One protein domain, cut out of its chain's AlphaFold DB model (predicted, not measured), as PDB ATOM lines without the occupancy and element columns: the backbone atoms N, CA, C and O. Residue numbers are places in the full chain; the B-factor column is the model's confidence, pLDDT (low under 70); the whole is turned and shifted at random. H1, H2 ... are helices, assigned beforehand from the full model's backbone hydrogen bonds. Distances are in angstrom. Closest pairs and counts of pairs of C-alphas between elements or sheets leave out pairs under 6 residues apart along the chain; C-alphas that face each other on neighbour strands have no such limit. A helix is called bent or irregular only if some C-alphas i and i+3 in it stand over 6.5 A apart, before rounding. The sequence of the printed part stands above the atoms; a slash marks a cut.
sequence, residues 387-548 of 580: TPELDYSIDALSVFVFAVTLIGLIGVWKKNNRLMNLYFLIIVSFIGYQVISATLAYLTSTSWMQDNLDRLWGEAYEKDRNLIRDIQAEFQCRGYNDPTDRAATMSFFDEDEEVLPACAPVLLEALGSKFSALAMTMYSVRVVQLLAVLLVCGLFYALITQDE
ATOM      1  N   THR A 387     -39.265   0.866  17.110       38.28
ATOM      2  CA  THR A 387     -40.330   0.987  18.104       38.28
ATOM      3  C   THR A 387     -40.737   2.457  18.209       38.28
ATOM      4  O   THR A 387     -39.912   3.277  18.620       38.28
ATOM      5  N   PRO A 388     -41.975   2.843  17.853       40.59
ATOM      6  CA  PRO A 388     -42.438   4.196  18.109       40.59
ATOM      7  C   PRO A 388     -42.614   4.369  19.619       40.59
ATOM      8  O   PRO A 388     -43.570   3.864  20.208       40.59
ATOM      9  N   GLU A 389     -41.690   5.081  20.262       37.94
ATOM     10  CA  GLU A 389     -41.945   5.616  21.596       37.94
ATOM     11  C   GLU A 389     -43.021   6.697  21.457       37.94
ATOM     12  O   GLU A 389     -42.792   7.771  20.896       37.94
ATOM     13  N   LEU A 390     -44.233   6.378  21.921       38.69
ATOM     14  CA  LEU A 390     -45.318   7.339  22.058       38.69
ATOM     15  C   LEU A 390     -44.949   8.277  23.216       38.69
ATOM     16  O   LEU A 390     -45.274   8.019  24.376       38.69
ATOM     17  N   ASP A 391     -44.192   9.323  22.902       36.44
ATOM     18  CA  ASP A 391     -43.658  10.264  23.881       36.44
ATOM     19  C   ASP A 391     -44.757  11.236  24.339       36.44
ATOM     20  O   ASP A 391     -44.852  12.386  23.915       36.44
ATOM     21  N   TYR A 392     -45.674  10.729  25.167       41.06
ATOM     22  CA  TYR A 392     -46.499  11.549  26.044       41.06
ATOM     23  C   TYR A 392     -46.880  10.748  27.293       41.06
ATOM     24  O   TYR A 392     -47.812   9.948  27.295       41.06
ATOM     25  N   SER A 393     -46.089  10.963  28.347       46.91
ATOM     26  CA  SER A 393     -46.278  10.576  29.754       46.91
ATOM     27  C   SER A 393     -47.338   9.497  30.040       46.91
ATOM     28  O   SER A 393     -48.471   9.777  30.438       46.91
ATOM     29  N   ILE A 394     -46.913   8.231  29.963       49.19
ATOM     30  CA  ILE A 394     -47.627   7.090  30.567       49.19
ATOM     31  C   ILE A 394     -48.032   7.422  32.015       49.19
ATOM     32  O   ILE A 394     -49.121   7.052  32.450       49.19
ATOM     33  N   ASP A 395     -47.215   8.206  32.724       46.09
ATOM     34  CA  ASP A 395     -47.481   8.694  34.078       46.09
ATOM     35  C   ASP A 395     -48.712   9.620  34.167       46.09
ATOM     36  O   ASP A 395     -49.545   9.438  35.049       46.09
ATOM     37  N   ALA A 396     -48.913  10.573  33.248       53.06
ATOM     38  CA  ALA A 396     -50.065  11.484  33.321       53.06
ATOM     39  C   ALA A 396     -51.373  10.795  32.907       53.06
ATOM     40  O   ALA A 396     -52.421  11.026  33.513       53.06
ATOM     41  N   LEU A 397     -51.305   9.911  31.906       58.88
ATOM     42  CA  LEU A 397     -52.450   9.123  31.453       58.88
ATOM     43  C   LEU A 397     -52.967   8.206  32.564       58.88
ATOM     44  O   LEU A 397     -54.172   8.083  32.777       58.88
ATOM     45  N   SER A 398     -52.053   7.579  33.293       53.94
ATOM     46  CA  SER A 398     -52.403   6.642  34.351       53.94
ATOM     47  C   SER A 398     -52.896   7.360  35.627       53.94
ATOM     48  O   SER A 398     -53.828   6.867  36.264       53.94
ATOM     49  N   VAL A 399     -52.404   8.577  35.933       63.31
ATOM     50  CA  VAL A 399     -52.992   9.503  36.941       63.31
ATOM     51  C   VAL A 399     -54.416   9.887  36.579       63.31
ATOM     52  O   VAL A 399     -55.309   9.826  37.429       63.31
ATOM     53  N   PHE A 400     -54.642  10.246  35.320       71.50
ATOM     54  CA  PHE A 400     -55.959  10.639  34.843       71.50
ATOM     55  C   PHE A 400     -56.965   9.483  34.925       71.50
ATOM     56  O   PHE A 400     -58.043   9.657  35.490       71.50
ATOM     57  N   VAL A 401     -56.597   8.287  34.450       67.56
ATOM     58  CA  VAL A 401     -57.460   7.094  34.526       67.56
ATOM     59  C   VAL A 401     -57.820   6.772  35.975       67.56
ATOM     60  O   VAL A 401     -58.996   6.596  36.277       67.56
ATOM     61  N   PHE A 402     -56.847   6.781  36.892       65.75
ATOM     62  CA  PHE A 402     -57.104   6.525  38.311       65.75
ATOM     63  C   PHE A 402     -58.079   7.540  38.928       65.75
ATOM     64  O   PHE A 402     -59.014   7.154  39.634       65.75
ATOM     65  N   ALA A 403     -57.903   8.833  38.639       74.19
ATOM     66  CA  ALA A 403     -58.789   9.883  39.136       74.19
ATOM     67  C   ALA A 403     -60.223   9.723  38.608       74.19
ATOM     68  O   ALA A 403     -61.182   9.844  39.370       74.19
ATOM     69  N   VAL A 404     -60.376   9.395  37.323       75.38
ATOM     70  CA  VAL A 404     -61.684   9.178  36.697       75.38
ATOM     71  C   VAL A 404     -62.362   7.933  37.272       75.38
ATOM     72  O   VAL A 404     -63.522   8.010  37.671       75.38
ATOM     73  N   THR A 405     -61.649   6.816  37.437       74.69
ATOM     74  CA  THR A 405     -62.193   5.609  38.086       74.69
ATOM     75  C   THR A 405     -62.645   5.880  39.522       74.69
ATOM     76  O   THR A 405     -63.692   5.383  39.937       74.69
ATOM     77  N   LEU A 406     -61.921   6.714  40.274       73.44
ATOM     78  CA  LEU A 406     -62.310   7.097  41.632       73.44
ATOM     79  C   LEU A 406     -63.617   7.910  41.651       73.44
ATOM     80  O   LEU A 406     -64.466   7.671  42.507       73.44
ATOM     81  N   ILE A 407     -63.812   8.826  40.695       77.31
ATOM     82  CA  ILE A 407     -65.072   9.572  40.532       77.31
ATOM     83  C   ILE A 407     -66.222   8.596  40.240       77.31
ATOM     84  O   ILE A 407     -67.253   8.669  40.904       77.31
ATOM     85  N   GLY A 408     -66.030   7.631  39.333       71.00
ATOM     86  CA  GLY A 408     -67.032   6.598  39.041       71.00
ATOM     87  C   GLY A 408     -67.402   5.759  40.270       71.00
ATOM     88  O   GLY A 408     -68.579   5.616  40.595       71.00
ATOM     89  N   LEU A 409     -66.405   5.281  41.024       69.88
ATOM     90  CA  LEU A 409     -66.622   4.501  42.251       69.88
ATOM     91  C   LEU A 409     -67.357   5.299  43.337       69.88
ATOM     92  O   LEU A 409     -68.255   4.768  43.988       69.88
ATOM     93  N   ILE A 410     -67.017   6.580  43.519       73.19
ATOM     94  CA  ILE A 410     -67.722   7.466  44.459       73.19
ATOM     95  C   ILE A 410     -69.162   7.707  43.993       73.19
ATOM     96  O   ILE A 410     -70.063   7.778  44.830       73.19
ATOM     97  N   GLY A 411     -69.386   7.831  42.682       72.50
ATOM     98  CA  GLY A 411     -70.711   8.012  42.095       72.50
ATOM     99  C   GLY A 411     -71.635   6.833  42.379       72.50
ATOM    100  O   GLY A 411     -72.738   7.046  42.883       72.50
ATOM    101  N   VAL A 412     -71.143   5.607  42.167       70.69
ATOM    102  CA  VAL A 412     -71.865   4.365  42.491       70.69
ATOM    103  C   VAL A 412     -72.097   4.248  43.997       70.69
ATOM    104  O   VAL A 412     -73.225   4.037  44.435       70.69
ATOM    105  N   TRP A 413     -71.053   4.445  44.810       72.44
ATOM    106  CA  TRP A 413     -71.145   4.290  46.265       72.44
ATOM    107  C   TRP A 413     -72.140   5.261  46.911       72.44
ATOM    108  O   TRP A 413     -72.828   4.904  47.864       72.44
ATOM    109  N   LYS A 414     -72.245   6.487  46.386       76.56
ATOM    110  CA  LYS A 414     -73.175   7.505  46.893       76.56
ATOM    111  C   LYS A 414     -74.540   7.510  46.200       76.56
ATOM    112  O   LYS A 414     -75.325   8.402  46.513       76.56
ATOM    113  N   LYS A 415     -74.806   6.590  45.257       78.06
ATOM    114  CA  LYS A 415     -75.992   6.612  44.374       78.06
ATOM    115  C   LYS A 415     -76.270   8.018  43.809       78.06
ATOM    116  O   LYS A 415     -77.390   8.515  43.847       78.06
ATOM    117  N   ASN A 416     -75.221   8.719  43.370       78.50
ATOM    118  CA  ASN A 416     -75.327  10.116  42.945       78.50
ATOM    119  C   ASN A 416     -75.259  10.235  41.419       78.50
ATOM    120  O   ASN A 416     -74.169  10.258  40.838       78.50
ATOM    121  N   ASN A 417     -76.424  10.409  40.792       72.75
ATOM    122  CA  ASN A 417     -76.570  10.482  39.336       72.75
ATOM    123  C   ASN A 417     -75.751  11.622  38.709       72.75
ATOM    124  O   ASN A 417     -75.216  11.470  37.615       72.75
ATOM    125  N   ARG A 418     -75.542  12.745  39.414       77.50
ATOM    126  CA  ARG A 418     -74.707  13.850  38.896       77.50
ATOM    127  C   ARG A 418     -73.237  13.462  38.778       77.50
ATOM    128  O   ARG A 418     -72.559  13.899  37.853       77.50
ATOM    129  N   LEU A 419     -72.747  12.660  39.717       73.75
ATOM    130  CA  LEU A 419     -71.348  12.242  39.777       73.75
ATOM    131  C   LEU A 419     -71.073  11.121  38.763       73.75
ATOM    132  O   LEU A 419     -70.021  11.119  38.129       73.75
ATOM    133  N   MET A 420     -72.062  10.252  38.535       72.81
ATOM    134  CA  MET A 420     -72.057   9.275  37.442       72.81
ATOM    135  C   MET A 420     -72.107   9.950  36.066       72.81
ATOM    136  O   MET A 420     -71.289   9.635  35.207       72.81
ATOM    137  N   ASN A 421     -72.976  10.946  35.868       73.38
ATOM    138  CA  ASN A 421     -73.033  11.705  34.614       73.38
ATOM    139  C   ASN A 421     -71.727  12.464  34.341       73.38
ATOM    140  O   ASN A 421     -71.252  12.487  33.209       73.38
ATOM    141  N   LEU A 422     -71.108  13.042  35.378       79.94
ATOM    142  CA  LEU A 422     -69.800  13.685  35.264       79.94
ATOM    143  C   LEU A 422     -68.702  12.679  34.887       79.94
ATOM    144  O   LEU A 422     -67.887  12.966  34.015       79.94
ATOM    145  N   TYR A 423     -68.697  11.497  35.508       78.94
ATOM    146  CA  TYR A 423     -67.786  10.405  35.165       78.94
ATOM    147  C   TYR A 423     -67.919   9.996  33.691       78.94
ATOM    148  O   TYR A 423     -66.923   9.983  32.964       78.94
ATOM    149  N   PHE A 424     -69.145   9.737  33.225       73.75
ATOM    150  CA  PHE A 424     -69.397   9.360  31.836       73.75
ATOM    151  C   PHE A 424     -69.021  10.473  30.853       73.75
ATOM    152  O   PHE A 424     -68.391  10.189  29.836       73.75
ATOM    153  N   LEU A 425     -69.319  11.738  31.172       79.62
ATOM    154  CA  LEU A 425     -68.928  12.879  30.345       79.62
ATOM    155  C   LEU A 425     -67.402  12.972  30.199       79.62
ATOM    156  O   LEU A 425     -66.905  13.113  29.084       79.62
ATOM    157  N   ILE A 426     -66.657  12.840  31.304       81.50
ATOM    158  CA  ILE A 426     -65.188  12.890  31.287       81.50
ATOM    159  C   ILE A 426     -64.618  11.744  30.445       81.50
ATOM    160  O   ILE A 426     -63.717  11.972  29.637       81.50
ATOM    161  N   ILE A 427     -65.154  10.528  30.584       76.62
ATOM    162  CA  ILE A 427     -64.714   9.373  29.792       76.62
ATOM    163  C   ILE A 427     -64.998   9.578  28.306       76.62
ATOM    164  O   ILE A 427     -64.101   9.394  27.485       76.62
ATOM    165  N   VAL A 428     -66.217   9.978  27.945       73.94
ATOM    166  CA  VAL A 428     -66.601  10.177  26.541       73.94
ATOM    167  C   VAL A 428     -65.777  11.300  25.910       73.94
ATOM    168  O   VAL A 428     -65.273  11.128  24.803       73.94
ATOM    169  N   SER A 429     -65.560  12.417  26.614       79.31
ATOM    170  CA  SER A 429     -64.685  13.496  26.139       79.31
ATOM    171  C   SER A 429     -63.232  13.047  25.990       79.31
ATOM    172  O   SER A 429     -62.589  13.387  24.999       79.31
ATOM    173  N   PHE A 430     -62.711  12.256  26.932       78.25
ATOM    174  CA  PHE A 430     -61.343  11.753  26.872       78.25
ATOM    175  C   PHE A 430     -61.133  10.793  25.697       78.25
ATOM    176  O   PHE A 430     -60.179  10.939  24.935       78.25
ATOM    177  N   ILE A 431     -62.045   9.840  25.499       69.81
ATOM    178  CA  ILE A 431     -61.960   8.902  24.375       69.81
ATOM    179  C   ILE A 431     -62.210   9.633  23.053       69.81
ATOM    180  O   ILE A 431     -61.503   9.382  22.081       69.81
ATOM    181  N   GLY A 432     -63.145  10.586  23.021       73.31
ATOM    182  CA  GLY A 432     -63.357  11.467  21.876       73.31
ATOM    183  C   GLY A 432     -62.082  12.220  21.494       73.31
ATOM    184  O   GLY A 432     -61.697  12.211  20.329       73.31
ATOM    185  N   TYR A 433     -61.365  12.783  22.471       81.25
ATOM    186  CA  TYR A 433     -60.064  13.413  22.247       81.25
ATOM    187  C   TYR A 433     -59.024  12.425  21.699       81.25
ATOM    188  O   TYR A 433     -58.339  12.747  20.734       81.25
ATOM    189  N   GLN A 434     -58.931  11.214  22.257       69.88
ATOM    190  CA  GLN A 434     -58.011  10.175  21.772       69.88
ATOM    191  C   GLN A 434     -58.317   9.766  20.325       69.88
ATOM    192  O   GLN A 434     -57.401   9.609  19.523       69.88
ATOM    193  N   VAL A 435     -59.598   9.634  19.966       70.69
ATOM    194  CA  VAL A 435     -60.021   9.313  18.598       70.69
ATOM    195  C   VAL A 435     -59.755  10.484  17.658       70.69
ATOM    196  O   VAL A 435     -59.219  10.261  16.577       70.69
ATOM    197  N   ILE A 436     -60.053  11.725  18.050       75.75
ATOM    198  CA  ILE A 436     -59.747  12.922  17.251       75.75
ATOM    199  C   ILE A 436     -58.236  13.056  17.046       75.75
ATOM    200  O   ILE A 436     -57.797  13.273  15.924       75.75
ATOM    201  N   SER A 437     -57.437  12.866  18.095       68.44
ATOM    202  CA  SER A 437     -55.976  12.894  18.025       68.44
ATOM    203  C   SER A 437     -55.436  11.797  17.104       68.44
ATOM    204  O   SER A 437     -54.636  12.094  16.220       68.44
ATOM    205  N   ALA A 438     -55.934  10.563  17.223       64.38
ATOM    206  CA  ALA A 438     -55.567   9.468  16.326       64.38
ATOM    207  C   ALA A 438     -56.011   9.724  14.875       64.38
ATOM    208  O   ALA A 438     -55.279   9.407  13.942       64.38
ATOM    209  N   THR A 439     -57.183  10.335  14.674       71.25
ATOM    210  CA  THR A 439     -57.700  10.707  13.348       71.25
ATOM    211  C   THR A 439     -56.843  11.798  12.722       71.25
ATOM    212  O   THR A 439     -56.474  11.690  11.559       71.25
ATOM    213  N   LEU A 440     -56.488  12.833  13.485       70.88
ATOM    214  CA  LEU A 440     -55.596  13.893  13.030       70.88
ATOM    215  C   LEU A 440     -54.221  13.324  12.686       70.88
ATOM    216  O   LEU A 440     -53.743  13.578  11.590       70.88
ATOM    217  N   ALA A 441     -53.644  12.477  13.545       64.38
ATOM    218  CA  ALA A 441     -52.375  11.804  13.276       64.38
ATOM    219  C   ALA A 441     -52.428  10.920  12.017       64.38
ATOM    220  O   ALA A 441     -51.460  10.864  11.265       64.38
ATOM    221  N   TYR A 442     -53.558  10.260  11.757       67.50
ATOM    222  CA  TYR A 442     -53.768   9.486  10.536       67.50
ATOM    223  C   TYR A 442     -53.865  10.383   9.290       67.50
ATOM    224  O   TYR A 442     -53.198  10.133   8.283       67.50
ATOM    225  N   LEU A 443     -54.651  11.461   9.365       71.62
ATOM    226  CA  LEU A 443     -54.844  12.412   8.266       71.62
ATOM    227  C   LEU A 443     -53.573  13.217   7.947       71.62
ATOM    228  O   LEU A 443     -53.344  13.552   6.789       71.62
ATOM    229  N   THR A 444     -52.733  13.491   8.946       67.50
ATOM    230  CA  THR A 444     -51.433  14.167   8.803       67.50
ATOM    231  C   THR A 444     -50.261  13.182   8.860       67.50
ATOM    232  O   THR A 444     -49.147  13.564   9.215       67.50
ATOM    233  N   SER A 445     -50.501  11.900   8.561       64.12
ATOM    234  CA  SER A 445     -49.526  10.817   8.764       64.12
ATOM    235  C   SER A 445     -48.184  11.088   8.090       64.12
ATOM    236  O   SER A 445     -47.147  10.769   8.660       64.12
ATOM    237  N   THR A 446     -48.173  11.741   6.928       63.25
ATOM    238  CA  THR A 446     -46.938  12.077   6.206       63.25
ATOM    239  C   THR A 446     -46.049  13.058   6.969       63.25
ATOM    240  O   THR A 446     -44.857  12.791   7.110       63.25
ATOM    241  N   SER A 447     -46.606  14.140   7.521       70.56
ATOM    242  CA  SER A 447     -45.824  15.122   8.285       70.56
ATOM    243  C   SER A 447     -45.360  14.552   9.623       70.56
ATOM    244  O   SER A 447     -44.197  14.686   9.985       70.56
ATOM    245  N   TRP A 448     -46.233  13.820  10.321       71.81
ATOM    246  CA  TRP A 448     -45.884  13.186  11.594       71.81
ATOM    247  C   TRP A 448     -44.799  12.107  11.445       71.81
ATOM    248  O   TRP A 448     -43.917  11.991  12.297       71.81
ATOM    249  N   MET A 449     -44.839  11.311  10.370       69.69
ATOM    250  CA  MET A 449     -43.807  10.303  10.097       69.69
ATOM    251  C   MET A 449     -42.454  10.956   9.824       69.69
ATOM    252  O   MET A 449     -41.441  10.496  10.348       69.69
ATOM    253  N   GLN A 450     -42.441  12.032   9.038       76.50
ATOM    254  CA  GLN A 450     -41.219  12.748   8.696       76.50
ATOM    255  C   GLN A 450     -40.565  13.391   9.929       76.50
ATOM    256  O   GLN A 450     -39.359  13.232  10.123       76.50
ATOM    257  N   ASP A 451     -41.359  14.024  10.797       76.88
ATOM    258  CA  ASP A 451     -40.877  14.636  12.043       76.88
ATOM    259  C   ASP A 451     -40.295  13.587  13.008       76.88
ATOM    260  O   ASP A 451     -39.251  13.798  13.630       76.88
ATOM    261  N   ASN A 452     -40.938  12.417  13.121       73.50
ATOM    262  CA  ASN A 452     -40.430  11.341  13.975       73.50
ATOM    263  C   ASN A 452     -39.163  10.700  13.429       73.50
ATOM    264  O   ASN A 452     -38.250  10.422  14.205       73.50
ATOM    265  N   LEU A 453     -39.096  10.459  12.118       79.00
ATOM    266  CA  LEU A 453     -37.884   9.940  11.498       79.00
ATOM    267  C   LEU A 453     -36.717  10.922  11.681       79.00
ATOM    268  O   LEU A 453     -35.620  10.466  11.983       79.00
ATOM    269  N   ASP A 454     -36.949  12.242  11.611       83.38
ATOM    270  CA  ASP A 454     -35.889  13.241  11.824       83.38
ATOM    271  C   ASP A 454     -35.387  13.230  13.266       83.38
ATOM    272  O   ASP A 454     -34.178  13.179  13.512       83.38
ATOM    273  N   ARG A 455     -36.310  13.202  14.234       81.00
ATOM    274  CA  ARG A 455     -35.958  13.111  15.654       81.00
ATOM    275  C   ARG A 455     -35.158  11.844  15.950       81.00
ATOM    276  O   ARG A 455     -34.097  11.924  16.565       81.00
ATOM    277  N   LEU A 456     -35.647  10.683  15.504       79.94
ATOM    278  CA  LEU A 456     -34.984   9.396  15.728       79.94
ATOM    279  C   LEU A 456     -33.614   9.345  15.051       79.94
ATOM    280  O   LEU A 456     -32.656   8.860  15.650       79.94
ATOM    281  N   TRP A 457     -33.508   9.884  13.836       83.69
ATOM    282  CA  TRP A 457     -32.236  10.008  13.139       83.69
ATOM    283  C   TRP A 457     -31.254  10.886  13.918       83.69
ATOM    284  O   TRP A 457     -30.098  10.507  14.089       83.69
ATOM    285  N   GLY A 458     -31.706  12.036  14.424       81.75
ATOM    286  CA  GLY A 458     -30.898  12.927  15.257       81.75
ATOM    287  C   GLY A 458     -30.390  12.243  16.527       81.75
ATOM    288  O   GLY A 458     -29.190  12.249  16.797       81.75
ATOM    289  N   GLU A 459     -31.276  11.577  17.268       80.19
ATOM    290  CA  GLU A 459     -30.900  10.855  18.486       80.19
ATOM    291  C   GLU A 459     -29.926   9.704  18.219       80.19
ATOM    292  O   GLU A 459     -28.953   9.533  18.958       80.19
ATOM    293  N   ALA A 460     -30.169   8.922  17.164       77.56
ATOM    294  CA  ALA A 460     -29.279   7.842  16.756       77.56
ATOM    295  C   ALA A 460     -27.913   8.389  16.321       77.56
ATOM    296  O   ALA A 460     -26.884   7.841  16.701       77.56
ATOM    297  N   TYR A 461     -27.879   9.513  15.608       81.31
ATOM    298  CA  TYR A 461     -26.633  10.153  15.195       81.31
ATOM    299  C   TYR A 461     -25.777  10.634  16.378       81.31
ATOM    300  O   TYR A 461     -24.546  10.540  16.336       81.31
ATOM    301  N   GLU A 462     -26.406  11.124  17.449       80.12
ATOM    302  CA  GLU A 462     -25.699  11.557  18.658       80.12
ATOM    303  C   GLU A 462     -25.259  10.390  19.550       80.12
ATOM    304  O   GLU A 462     -24.138  10.403  20.063       80.12
ATOM    305  N   LYS A 463     -26.119   9.382  19.740       75.25
ATOM    306  CA  LYS A 463     -25.900   8.293  20.708       75.25
ATOM    307  C   LYS A 463     -25.176   7.082  20.114       75.25
ATOM    308  O   LYS A 463     -24.379   6.463  20.817       75.25
ATOM    309  N   ASP A 464     -25.428   6.743  18.850       77.75
ATOM    310  CA  ASP A 464     -24.878   5.556  18.188       77.75
ATOM    311  C   ASP A 464     -24.630   5.777  16.683       77.75
ATOM    312  O   ASP A 464     -25.409   5.404  15.803       77.75
ATOM    313  N   ARG A 465     -23.463   6.344  16.365       79.38
ATOM    314  CA  ARG A 465     -23.040   6.585  14.975       79.38
ATOM    315  C   ARG A 465     -22.873   5.310  14.145       79.38
ATOM    316  O   ARG A 465     -22.889   5.400  12.918       79.38
ATOM    317  N   ASN A 466     -22.682   4.146  14.774       78.50
ATOM    318  CA  ASN A 466     -22.571   2.892  14.030       78.50
ATOM    319  C   ASN A 466     -23.932   2.487  13.468       78.50
ATOM    320  O   ASN A 466     -23.994   2.077  12.314       78.50
ATOM    321  N   LEU A 467     -25.009   2.701  14.231       79.12
ATOM    322  CA  LEU A 467     -26.374   2.457  13.772       79.12
ATOM    323  C   LEU A 467     -26.710   3.289  12.526       79.12
ATOM    324  O   LEU A 467     -27.234   2.749  11.557       79.12
ATOM    325  N   ILE A 468     -26.352   4.578  12.509       83.31
ATOM    326  CA  ILE A 468     -26.552   5.431  11.322       83.31
ATOM    327  C   ILE A 468     -25.771   4.905  10.117       83.31
ATOM    328  O   ILE A 468     -26.316   4.843   9.016       83.31
ATOM    329  N   ARG A 469     -24.513   4.495  10.314       81.00
ATOM    330  CA  ARG A 469     -23.694   3.931   9.235       81.00
ATOM    331  C   ARG A 469     -24.304   2.644   8.677       81.00
ATOM    332  O   ARG A 469     -24.287   2.446   7.465       81.00
ATOM    333  N   ASP A 470     -24.832   1.791   9.544       81.31
ATOM    334  CA  ASP A 470     -25.448   0.527   9.149       81.31
ATOM    335  C   ASP A 470     -26.776   0.774   8.406       81.31
ATOM    336  O   ASP A 470     -27.021   0.143   7.383       81.31
ATOM    337  N   ILE A 471     -27.581   1.759   8.832       80.06
ATOM    338  CA  ILE A 471     -28.794   2.193   8.113       80.06
ATOM    339  C   ILE A 471     -28.441   2.752   6.727       80.06
ATOM    340  O   ILE A 471     -29.055   2.371   5.734       80.06
ATOM    341  N   GLN A 472     -27.434   3.623   6.636       84.81
ATOM    342  CA  GLN A 472     -26.960   4.175   5.360       84.81
ATOM    343  C   GLN A 472     -26.483   3.075   4.403       84.81
ATOM    344  O   GLN A 472     -26.734   3.147   3.201       84.81
ATOM    345  N   ALA A 473     -25.832   2.038   4.939       82.00
ATOM    346  CA  ALA A 473     -25.353   0.901   4.159       82.00
ATOM    347  C   ALA A 473     -26.490   0.008   3.672       82.00
ATOM    348  O   ALA A 473     -26.504  -0.366   2.502       82.00
ATOM    349  N   GLU A 474     -27.444  -0.297   4.549       82.56
ATOM    350  CA  GLU A 474     -28.580  -1.159   4.233       82.56
ATOM    351  C   GLU A 474     -29.492  -0.532   3.173       82.56
ATOM    352  O   GLU A 474     -29.892  -1.194   2.220       82.56
ATOM    353  N   PHE A 475     -29.794   0.761   3.312       84.06
ATOM    354  CA  PHE A 475     -30.730   1.463   2.433       84.06
ATOM    355  C   PHE A 475     -30.055   2.195   1.266       84.06
ATOM    356  O   PHE A 475     -30.739   2.906   0.533       84.06
ATOM    357  N   GLN A 476     -28.739   2.024   1.085       86.12
ATOM    358  CA  GLN A 476     -27.954   2.656   0.012       86.12
ATOM    359  C   GLN A 476     -28.240   4.161  -0.115       86.12
ATOM    360  O   GLN A 476     -28.524   4.689  -1.188       86.12
ATOM    361  N   CYS A 477     -28.195   4.857   1.015       88.12
ATOM    362  CA  CYS A 477     -28.510   6.275   1.108       88.12
ATOM    363  C   CYS A 477     -27.452   6.994   1.945       88.12
ATOM    364  O   CYS A 477     -26.728   6.377   2.730       88.12
ATOM    365  N   ARG A 478     -27.345   8.314   1.791       88.75
ATOM    366  CA  ARG A 478     -26.368   9.132   2.513       88.75
ATOM    367  C   ARG A 478     -27.034  10.365   3.091       88.75
ATOM    368  O   ARG A 478     -27.899  10.954   2.464       88.75
ATOM    369  N   GLY A 479     -26.616  10.735   4.294       89.12
ATOM    370  CA  GLY A 479     -27.208  11.824   5.065       89.12
ATOM    371  C   GLY A 479     -28.718  11.681   5.293       89.12
ATOM    372  O   GLY A 479     -29.310  10.679   4.902       89.12
ATOM    373  N   TYR A 480     -29.347  12.627   5.991       91.44
ATOM    374  CA  TYR A 480     -30.782  12.526   6.292       91.44
ATOM    375  C   TYR A 480     -31.654  13.215   5.244       91.44
ATOM    376  O   TYR A 480     -32.231  12.534   4.403       91.44
ATOM    377  N   ASN A 481     -31.731  14.549   5.255       89.62
ATOM    378  CA  ASN A 481     -32.491  15.316   4.258       89.62
ATOM    379  C   ASN A 481     -31.647  15.691   3.031       89.62
ATOM    380  O   ASN A 481     -32.180  15.844   1.936       89.62
ATOM    381  N   ASP A 482     -30.335  15.816   3.223       87.25
ATOM    382  CA  ASP A 482     -29.341  16.093   2.190       87.25
ATOM    383  C   ASP A 482     -28.220  15.040   2.284       87.25
ATOM    384  O   ASP A 482     -27.892  14.636   3.404       87.25
ATOM    385  N   PRO A 483     -27.598  14.611   1.167       84.69
ATOM    386  CA  PRO A 483     -26.492  13.649   1.170       84.69
ATOM    387  C   PRO A 483     -25.315  13.999   2.087       84.69
ATOM    388  O   PRO A 483     -24.552  13.120   2.498       84.69
ATOM    389  N   THR A 484     -25.147  15.279   2.412       82.31
ATOM    390  CA  THR A 484     -24.090  15.775   3.297       82.31
ATOM    391  C   THR A 484     -24.527  15.917   4.757       82.31
ATOM    392  O   THR A 484     -23.676  15.955   5.649       82.31
ATOM    393  N   ASP A 485     -25.831  15.956   5.029       86.12
ATOM    394  CA  ASP A 485     -26.374  16.239   6.356       86.12
ATOM    395  C   ASP A 485     -26.310  15.012   7.271       86.12
ATOM    396  O   ASP A 485     -26.856  13.962   6.945       86.12
ATOM    397  N   ARG A 486     -25.674  15.137   8.442       86.19
ATOM    398  CA  ARG A 486     -25.552  14.052   9.443       86.19
ATOM    399  C   ARG A 486     -25.092  12.712   8.826       86.19
ATOM    400  O   ARG A 486     -25.577  11.641   9.198       86.19
ATOM    401  N   ALA A 487     -24.172  12.752   7.859       81.62
ATOM    402  CA  ALA A 487     -23.661  11.558   7.183       81.62
ATOM    403  C   ALA A 487     -22.499  10.902   7.953       81.62
ATOM    404  O   ALA A 487     -21.565  11.585   8.374       81.62
ATOM    405  N   ALA A 488     -22.522   9.573   8.101       83.38
ATOM    406  CA  ALA A 488     -21.413   8.811   8.670       83.38
ATOM    407  C   ALA A 488     -20.528   8.217   7.560       83.38
ATOM    408  O   ALA A 488     -20.981   7.943   6.450       83.38
ATOM    409  N   THR A 489     -19.238   8.014   7.843       75.38
ATOM    410  CA  THR A 489     -18.298   7.419   6.881       75.38
ATOM    411  C   THR A 489     -18.584   5.926   6.718       75.38
ATOM    412  O   THR A 489     -18.513   5.164   7.687       75.38
ATOM    413  N   MET A 490     -18.888   5.494   5.497       68.31
ATOM    414  CA  MET A 490     -19.182   4.096   5.178       68.31
ATOM    415  C   MET A 490     -17.883   3.370   4.811       68.31
ATOM    416  O   MET A 490     -17.111   3.854   3.996       68.31
ATOM    417  N   SER A 491     -17.605   2.220   5.431       59.59
ATOM    418  CA  SER A 491     -16.296   1.546   5.332       59.59
ATOM    419  C   SER A 491     -16.105   0.658   4.094       59.59
ATOM    420  O   SER A 491     -15.066   0.016   3.985       59.59
ATOM    421  N   PHE A 492     -17.116   0.546   3.227       57.75
ATOM    422  CA  PHE A 492     -17.164  -0.431   2.128       57.75
ATOM    423  C   PHE A 492     -17.336   0.179   0.735       57.75
ATOM    424  O   PHE A 492     -17.296  -0.565  -0.239       57.75
ATOM    425  N   PHE A 493     -17.526   1.492   0.633       56.94
ATOM    426  CA  PHE A 493     -17.668   2.164  -0.653       56.94
ATOM    427  C   PHE A 493     -16.353   2.886  -0.953       56.94
ATOM    428  O   PHE A 493     -16.014   3.858  -0.276       56.94
ATOM    429  N   ASP A 494     -15.589   2.323  -1.894       47.16
ATOM    430  CA  ASP A 494     -14.415   2.958  -2.497       47.16
ATOM    431  C   ASP A 494     -14.828   4.258  -3.208       47.16
ATOM    432  O   ASP A 494     -15.989   4.453  -3.559       47.16
ATOM    433  N   GLU A 495     -13.853   5.149  -3.378       48.25
ATOM    434  CA  GLU A 495     -13.939   6.567  -3.770       48.25
ATOM    435  C   GLU A 495     -14.572   6.880  -5.149       48.25
ATOM    436  O   GLU A 495     -14.471   8.012  -5.622       48.25
ATOM    437  N   ASP A 496     -15.278   5.944  -5.780       48.25
ATOM    438  CA  ASP A 496     -15.977   6.169  -7.045       48.25
ATOM    439  C   ASP A 496     -17.379   6.750  -6.791       48.25
ATOM    440  O   ASP A 496     -18.360   6.024  -6.682       48.25
ATOM    441  N   GLU A 497     -17.420   8.076  -6.620       53.94
ATOM    442  CA  GLU A 497     -18.435   9.092  -6.993       53.94
ATOM    443  C   GLU A 497     -19.913   8.710  -7.299       53.94
ATOM    444  O   GLU A 497     -20.603   9.432  -8.020       53.94
ATOM    445  N   GLU A 498     -20.473   7.638  -6.738       59.31
ATOM    446  CA  GLU A 498     -21.902   7.344  -6.855       59.31
ATOM    447  C   GLU A 498     -22.670   8.235  -5.865       59.31
ATOM    448  O   GLU A 498     -22.590   8.090  -4.640       59.31
ATOM    449  N   VAL A 499     -23.365   9.244  -6.398       72.69
ATOM    450  CA  VAL A 499     -24.131  10.219  -5.607       72.69
ATOM    451  C   VAL A 499     -25.355   9.524  -5.011       72.69
ATOM    452  O   VAL A 499     -26.421   9.472  -5.622       72.69
ATOM    453  N   LEU A 500     -25.192   8.973  -3.808       83.00
ATOM    454  CA  LEU A 500     -26.281   8.340  -3.069       83.00
ATOM    455  C   LEU A 500     -27.351   9.374  -2.665       83.00
ATOM    456  O   LEU A 500     -27.006  10.489  -2.255       83.00
ATOM    457  N   PRO A 501     -28.645   9.016  -2.741       88.94
ATOM    458  CA  PRO A 501     -29.739   9.897  -2.351       88.94
ATOM    459  C   PRO A 501     -29.798  10.099  -0.831       88.94
ATOM    460  O   PRO A 501     -29.268   9.304  -0.052       88.94
ATOM    461  N   ALA A 502     -30.500  11.152  -0.409       91.38
ATOM    462  CA  ALA A 502     -30.803  11.420   0.994       91.38
ATOM    463  C   ALA A 502     -31.603  10.264   1.634       91.38
ATOM    464  O   ALA A 502     -32.516   9.728   1.002       91.38
ATOM    465  N   CYS A 503     -31.311   9.884   2.884       89.94
ATOM    466  CA  CYS A 503     -32.008   8.762   3.529       89.94
ATOM    467  C   CYS A 503     -33.472   9.046   3.879       89.94
ATOM    468  O   CYS A 503     -34.262   8.110   3.921       89.94
ATOM    469  N   ALA A 504     -33.873  10.297   4.108       89.81
ATOM    470  CA  ALA A 504     -35.243  10.645   4.484       89.81
ATOM    471  C   ALA A 504     -36.297  10.145   3.471       89.81
ATOM    472  O   ALA A 504     -37.185   9.392   3.881       89.81
ATOM    473  N   PRO A 505     -36.222  10.472   2.163       88.12
ATOM    474  CA  PRO A 505     -37.188   9.965   1.185       88.12
ATOM    475  C   PRO A 505     -37.124   8.439   1.021       88.12
ATOM    476  O   PRO A 505     -38.170   7.803   0.918       88.12
ATOM    477  N   VAL A 506     -35.926   7.844   1.068       86.62
ATOM    478  CA  VAL A 506     -35.727   6.389   0.925       86.62
ATOM    479  C   VAL A 506     -36.371   5.626   2.086       86.62
ATOM    480  O   VAL A 506     -37.073   4.635   1.884       86.62
ATOM    481  N   LEU A 507     -36.185   6.108   3.314       84.31
ATOM    482  CA  LEU A 507     -36.778   5.509   4.507       84.31
ATOM    483  C   LEU A 507     -38.289   5.720   4.565       84.31
ATOM    484  O   LEU A 507     -39.010   4.809   4.968       84.31
ATOM    485  N   LEU A 508     -38.783   6.886   4.141       82.31
ATOM    486  CA  LEU A 508     -40.220   7.144   4.037       82.31
ATOM    487  C   LEU A 508     -40.894   6.198   3.038       82.31
ATOM    488  O   LEU A 508     -41.976   5.692   3.323       82.31
ATOM    489  N   GLU A 509     -40.255   5.906   1.907       81.69
ATOM    490  CA  GLU A 509     -40.768   4.943   0.932       81.69
ATOM    491  C   GLU A 509     -40.717   3.503   1.470       81.69
ATOM    492  O   GLU A 509     -41.716   2.780   1.424       81.69
ATOM    493  N   ALA A 510     -39.588   3.103   2.062       77.38
ATOM    494  CA  ALA A 510     -39.391   1.749   2.573       77.38
ATOM    495  C   ALA A 510     -40.281   1.417   3.783       77.38
ATOM    496  O   ALA A 510     -40.742   0.281   3.941       77.38
ATOM    497  N   LEU A 511     -40.522   2.393   4.660       73.94
ATOM    498  CA  LEU A 511     -41.207   2.186   5.937       73.94
ATOM    499  C   LEU A 511     -42.622   2.769   5.971       73.94
ATOM    500  O   LEU A 511     -43.413   2.380   6.830       73.94
ATOM    501  N   GLY A 512     -42.978   3.656   5.039       68.19
ATOM    502  CA  GLY A 512     -44.251   4.380   5.048       68.19
ATOM    503  C   GLY A 512     -45.477   3.471   5.017       68.19
ATOM    504  O   GLY A 512     -46.446   3.718   5.732       68.19
ATOM    505  N   SER A 513     -45.428   2.360   4.273       68.06
ATOM    506  CA  SER A 513     -46.519   1.372   4.252       68.06
ATOM    507  C   SER A 513     -46.710   0.678   5.608       68.06
ATOM    508  O   SER A 513     -47.843   0.480   6.047       68.06
ATOM    509  N   LYS A 514     -45.613   0.372   6.314       66.12
ATOM    510  CA  LYS A 514     -45.637  -0.253   7.646       66.12
ATOM    511  C   LYS A 514     -46.121   0.721   8.714       66.12
ATOM    512  O   LYS A 514     -46.944   0.344   9.543       66.12
ATOM    513  N   PHE A 515     -45.663   1.970   8.677       65.62
ATOM    514  CA  PHE A 515     -46.137   3.006   9.594       65.62
ATOM    515  C   PHE A 515     -47.604   3.362   9.354       65.62
ATOM    516  O   PHE A 515     -48.349   3.526  10.315       65.62
ATOM    517  N   SER A 516     -48.047   3.401   8.095       68.19
ATOM    518  CA  SER A 516     -49.460   3.584   7.750       68.19
ATOM    519  C   SER A 516     -50.324   2.425   8.260       68.19
ATOM    520  O   SER A 516     -51.353   2.654   8.895       68.19
ATOM    521  N   ALA A 517     -49.871   1.176   8.091       65.94
ATOM    522  CA  ALA A 517     -50.547   0.008   8.652       65.94
ATOM    523  C   ALA A 517     -50.620   0.067  10.187       65.94
ATOM    524  O   ALA A 517     -51.681  -0.188  10.757       65.94
ATOM    525  N   LEU A 518     -49.531   0.473  10.850       64.88
ATOM    526  CA  LEU A 518     -49.490   0.658  12.299       64.88
ATOM    527  C   LEU A 518     -50.479   1.743  12.758       64.88
ATOM    528  O   LEU A 518     -51.272   1.509  13.673       64.88
ATOM    529  N   ALA A 519     -50.475   2.902  12.097       65.62
ATOM    530  CA  ALA A 519     -51.394   4.002  12.373       65.62
ATOM    531  C   ALA A 519     -52.857   3.570  12.190       65.62
ATOM    532  O   ALA A 519     -53.692   3.864  13.044       65.62
ATOM    533  N   MET A 520     -53.153   2.794  11.141       68.19
ATOM    534  CA  MET A 520     -54.475   2.205  10.921       68.19
ATOM    535  C   MET A 520     -54.874   1.244  12.036       68.19
ATOM    536  O   MET A 520     -55.978   1.361  12.563       68.19
ATOM    537  N   THR A 521     -53.988   0.339  12.462       65.56
ATOM    538  CA  THR A 521     -54.283  -0.548  13.599       65.56
ATOM    539  C   THR A 521     -54.515   0.225  14.892       65.56
ATOM    540  O   THR A 521     -55.468  -0.072  15.613       65.56
ATOM    541  N   MET A 522     -53.705   1.249  15.179       63.31
ATOM    542  CA  MET A 522     -53.902   2.102  16.351       63.31
ATOM    543  C   MET A 522     -55.251   2.819  16.285       63.31
ATOM    544  O   MET A 522     -56.002   2.793  17.261       63.31
ATOM    545  N   TYR A 523     -55.595   3.396  15.133       69.50
ATOM    546  CA  TYR A 523     -56.886   4.033  14.902       69.50
ATOM    547  C   TYR A 523     -58.051   3.057  15.120       69.50
ATOM    548  O   TYR A 523     -58.952   3.350  15.906       69.50
ATOM    549  N   SER A 524     -58.007   1.865  14.517       65.75
ATOM    550  CA  SER A 524     -59.044   0.838  14.680       65.75
ATOM    551  C   SER A 524     -59.225   0.421  16.139       65.75
ATOM    552  O   SER A 524     -60.358   0.338  16.610       65.75
ATOM    553  N   VAL A 525     -58.133   0.227  16.886       65.25
ATOM    554  CA  VAL A 525     -58.197  -0.088  18.323       65.25
ATOM    555  C   VAL A 525     -58.888   1.034  19.100       65.25
ATOM    556  O   VAL A 525     -59.738   0.753  19.945       65.25
ATOM    557  N   ARG A 526     -58.586   2.308  18.805       68.31
ATOM    558  CA  ARG A 526     -59.242   3.448  19.472       68.31
ATOM    559  C   ARG A 526     -60.724   3.563  19.124       68.31
ATOM    560  O   ARG A 526     -61.525   3.853  20.009       68.31
ATOM    561  N   VAL A 527     -61.108   3.283  17.880       68.62
ATOM    562  CA  VAL A 527     -62.520   3.253  17.465       68.62
ATOM    563  C   VAL A 527     -63.278   2.133  18.180       68.62
ATOM    564  O   VAL A 527     -64.355   2.379  18.717       68.62
ATOM    565  N   VAL A 528     -62.707   0.927  18.268       68.94
ATOM    566  CA  VAL A 528     -63.311  -0.196  19.011       68.94
ATOM    567  C   VAL A 528     -63.470   0.148  20.493       68.94
ATOM    568  O   VAL A 528     -64.528  -0.107  21.067       68.94
ATOM    569  N   GLN A 529     -62.463   0.780  21.105       65.38
ATOM    570  CA  GLN A 529     -62.548   1.256  22.490       65.38
ATOM    571  C   GLN A 529     -63.685   2.270  22.685       65.38
ATOM    572  O   GLN A 529     -64.434   2.159  23.654       65.38
ATOM    573  N   LEU A 530     -63.857   3.222  21.760       67.62
ATOM    574  CA  LEU A 530     -64.960   4.185  21.809       67.62
ATOM    575  C   LEU A 530     -66.325   3.501  21.688       67.62
ATOM    576  O   LEU A 530     -67.216   3.786  22.486       67.62
ATOM    577  N   LEU A 531     -66.486   2.580  20.736       71.31
ATOM    578  CA  LEU A 531     -67.740   1.849  20.543       71.31
ATOM    579  C   LEU A 531     -68.099   0.993  21.763       71.31
ATOM    580  O   LEU A 531     -69.253   0.995  22.185       71.31
ATOM    581  N   ALA A 532     -67.120   0.311  22.363       65.31
ATOM    582  CA  ALA A 532     -67.330  -0.482  23.572       65.31
ATOM    583  C   ALA A 532     -67.811   0.385  24.744       65.31
ATOM    584  O   ALA A 532     -68.749   0.013  25.446       65.31
ATOM    585  N   VAL A 533     -67.218   1.567  24.930       69.12
ATOM    586  CA  VAL A 533     -67.637   2.485  25.994       69.12
ATOM    587  C   VAL A 533     -69.018   3.071  25.726       69.12
ATOM    588  O   VAL A 533     -69.828   3.114  26.645       69.12
ATOM    589  N   LEU A 534     -69.334   3.459  24.487       69.62
ATOM    590  CA  LEU A 534     -70.678   3.926  24.132       69.62
ATOM    591  C   LEU A 534     -71.744   2.847  24.364       69.62
ATOM    592  O   LEU A 534     -72.822   3.163  24.861       69.62
ATOM    593  N   LEU A 535     -71.433   1.583  24.066       70.75
ATOM    594  CA  LEU A 535     -72.324   0.453  24.327       70.75
ATOM    595  C   LEU A 535     -72.555   0.262  25.830       70.75
ATOM    596  O   LEU A 535     -73.696   0.119  26.256       70.75
ATOM    597  N   VAL A 536     -71.494   0.321  26.639       67.69
ATOM    598  CA  VAL A 536     -71.603   0.255  28.103       67.69
ATOM    599  C   VAL A 536     -72.435   1.423  28.639       67.69
ATOM    600  O   VAL A 536     -73.353   1.193  29.417       67.69
ATOM    601  N   CYS A 537     -72.189   2.655  28.184       67.75
ATOM    602  CA  CYS A 537     -73.010   3.814  28.544       67.75
ATOM    603  C   CYS A 537     -74.488   3.614  28.169       67.75
ATOM    604  O   CYS A 537     -75.360   3.947  28.963       67.75
ATOM    605  N   GLY A 538     -74.768   3.045  26.991       69.25
ATOM    606  CA  GLY A 538     -76.127   2.728  26.545       69.25
ATOM    607  C   GLY A 538     -76.812   1.670  27.413       69.25
ATOM    608  O   GLY A 538     -77.977   1.835  27.758       69.25
ATOM    609  N   LEU A 539     -76.086   0.626  27.826       70.19
ATOM    610  CA  LEU A 539     -76.592  -0.387  28.758       70.19
ATOM    611  C   LEU A 539     -76.876   0.205  30.141       70.19
ATOM    612  O   LEU A 539     -77.923  -0.072  30.713       70.19
ATOM    613  N   PHE A 540     -75.980   1.043  30.668       66.38
ATOM    614  CA  PHE A 540     -76.211   1.728  31.941       66.38
ATOM    615  C   PHE A 540     -77.411   2.673  31.873       66.38
ATOM    616  O   PHE A 540     -78.200   2.701  32.809       66.38
ATOM    617  N   TYR A 541     -77.567   3.413  30.774       67.44
ATOM    618  CA  TYR A 541     -78.745   4.251  30.561       67.44
ATOM    619  C   TYR A 541     -80.026   3.411  30.526       67.44
ATOM    620  O   TYR A 541     -80.969   3.744  31.231       67.44
ATOM    621  N   ALA A 542     -80.029   2.294  29.789       68.00
ATOM    622  CA  ALA A 542     -81.174   1.388  29.709       68.00
ATOM    623  C   ALA A 542     -81.557   0.784  31.074       68.00
ATOM    624  O   ALA A 542     -82.740   0.701  31.389       68.00
ATOM    625  N   LEU A 543     -80.569   0.406  31.893       66.50
ATOM    626  CA  LEU A 543     -80.802  -0.102  33.250       66.50
ATOM    627  C   LEU A 543     -81.402   0.970  34.168       66.50
ATOM    628  O   LEU A 543     -82.354   0.689  34.882       66.50
ATOM    629  N   ILE A 544     -80.891   2.205  34.113       65.75
ATOM    630  CA  ILE A 544     -81.435   3.315  34.911       65.75
ATOM    631  C   ILE A 544     -82.873   3.640  34.485       65.75
ATOM    632  O   ILE A 544     -83.717   3.873  35.340       65.75
ATOM    633  N   THR A 545     -83.174   3.627  33.182       65.50
ATOM    634  CA  THR A 545     -84.544   3.873  32.705       65.50
ATOM    635  C   THR A 545     -85.516   2.753  33.077       65.50
ATOM    636  O   THR A 545     -86.688   3.040  33.279       65.50
ATOM    637  N   GLN A 546     -85.050   1.501  33.189       66.81
ATOM    638  CA  GLN A 546     -85.886   0.397  33.682       66.81
ATOM    639  C   GLN A 546     -86.214   0.557  35.171       66.81
ATOM    640  O   GLN A 546     -87.368   0.378  35.544       66.81
ATOM    641  N   ASP A 547     -85.237   0.960  35.992       60.12
ATOM    642  CA  ASP A 547     -85.469   1.246  37.416       60.12
ATOM    643  C   ASP A 547     -86.468   2.415  37.605       60.12
ATOM    644  O   ASP A 547     -87.317   2.360  38.492       60.12
ATOM    645  N   GLU A 548     -86.415   3.460  36.760       61.59
ATOM    646  CA  GLU A 548     -87.359   4.596  36.814       61.59
ATOM    647  C   GLU A 548     -88.782   4.232  36.328       61.59
ATOM    648  O   GLU A 548     -89.759   4.782  36.840       61.59
TER     649      GLU A 548
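This is residues 387 to 548 of the 580 residues of the protein "Elongation factor Ts, mitochondrial" of Bifiguratus adelaidae (UniProt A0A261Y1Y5). What shape does one see? Three long helical rods, H1, H2 and the arm H5b of the bent helix H5, make a long narrow body in which H2 packs on both H1 and H5b. At one end is a small head of H3, H4, the arm H5a and residues 475 to 502. What is printed? The printed part has 162 residues with five named helices in the order H1 to H5 and no named strand, an all helix class. How is it spread? It is an extended rod spanning 84 by 26 by 18 A, with a radius of gyration of the C-alphas of 23.9 A.

How do the first helices meet? H1, residues 394 to 413, touches H2, residues 417 to 443, with residues 404 to 412 alone; they form a helical hairpin at a shallow tilt of 28 degrees, opposite ways, the closest C-alphas being those of Gly 411 and Leu 419, 4.9 A apart. What else touches H2? H5, residues 503 to 548, is one helix by its hydrogen bonds but bent, with C-alphas 510 and 513 7.3 A apart, into H5a, residues 503 to 510, and H5b, residues 513 to 548. H2 touches H5b at a shallow tilt of 19 degrees, opposite ways, the closest C-alphas being those of Ala 438 and Tyr 523, 5.8 A apart, while H1 and H5b are apart. What does H3 touch? With residues 457 to 461 alone, H3, residues 445 to 463, touches H4, residues 465 to 474, at a steep tilt of 51 degrees, the closest C-alphas being those of Tyr 461 and Ile 468, 6.1 A apart. With residues 449 to 454 alone it touches H5a at a steep tilt of 53 degrees, closest at the C-alphas of Gln 450 and Leu 508, 7.4 A apart. Are the helix backbones in order? In H1, H2, H3, H4, H5a and H5b every O i to N i+4 pair is within hydrogen-bond range.

Where does H1 begin? C-alpha 394 is at (-47.627, 7.090, 30.567). How long are the longer helices? H1 measures 28.4 A from first to last C-alpha, H2 38.0 A, H3 26.6 A and H5b 52.3 A. Where does H5b end? C-alpha 548 is at (-87.359, 4.596, 36.814).

How large is it? The two C-alphas farthest apart, those of Glu 495 and Glu 548, are 83.9 A apart, and the printed part has no cut. Which link is long? H4 to H5, with 28 residues, is long; the other links are tight. Where is confidence low? The mean pLDDT of the printed part is 71.6, and 69 residues are under 70, among them residues 387 to 399 and 512 to 530.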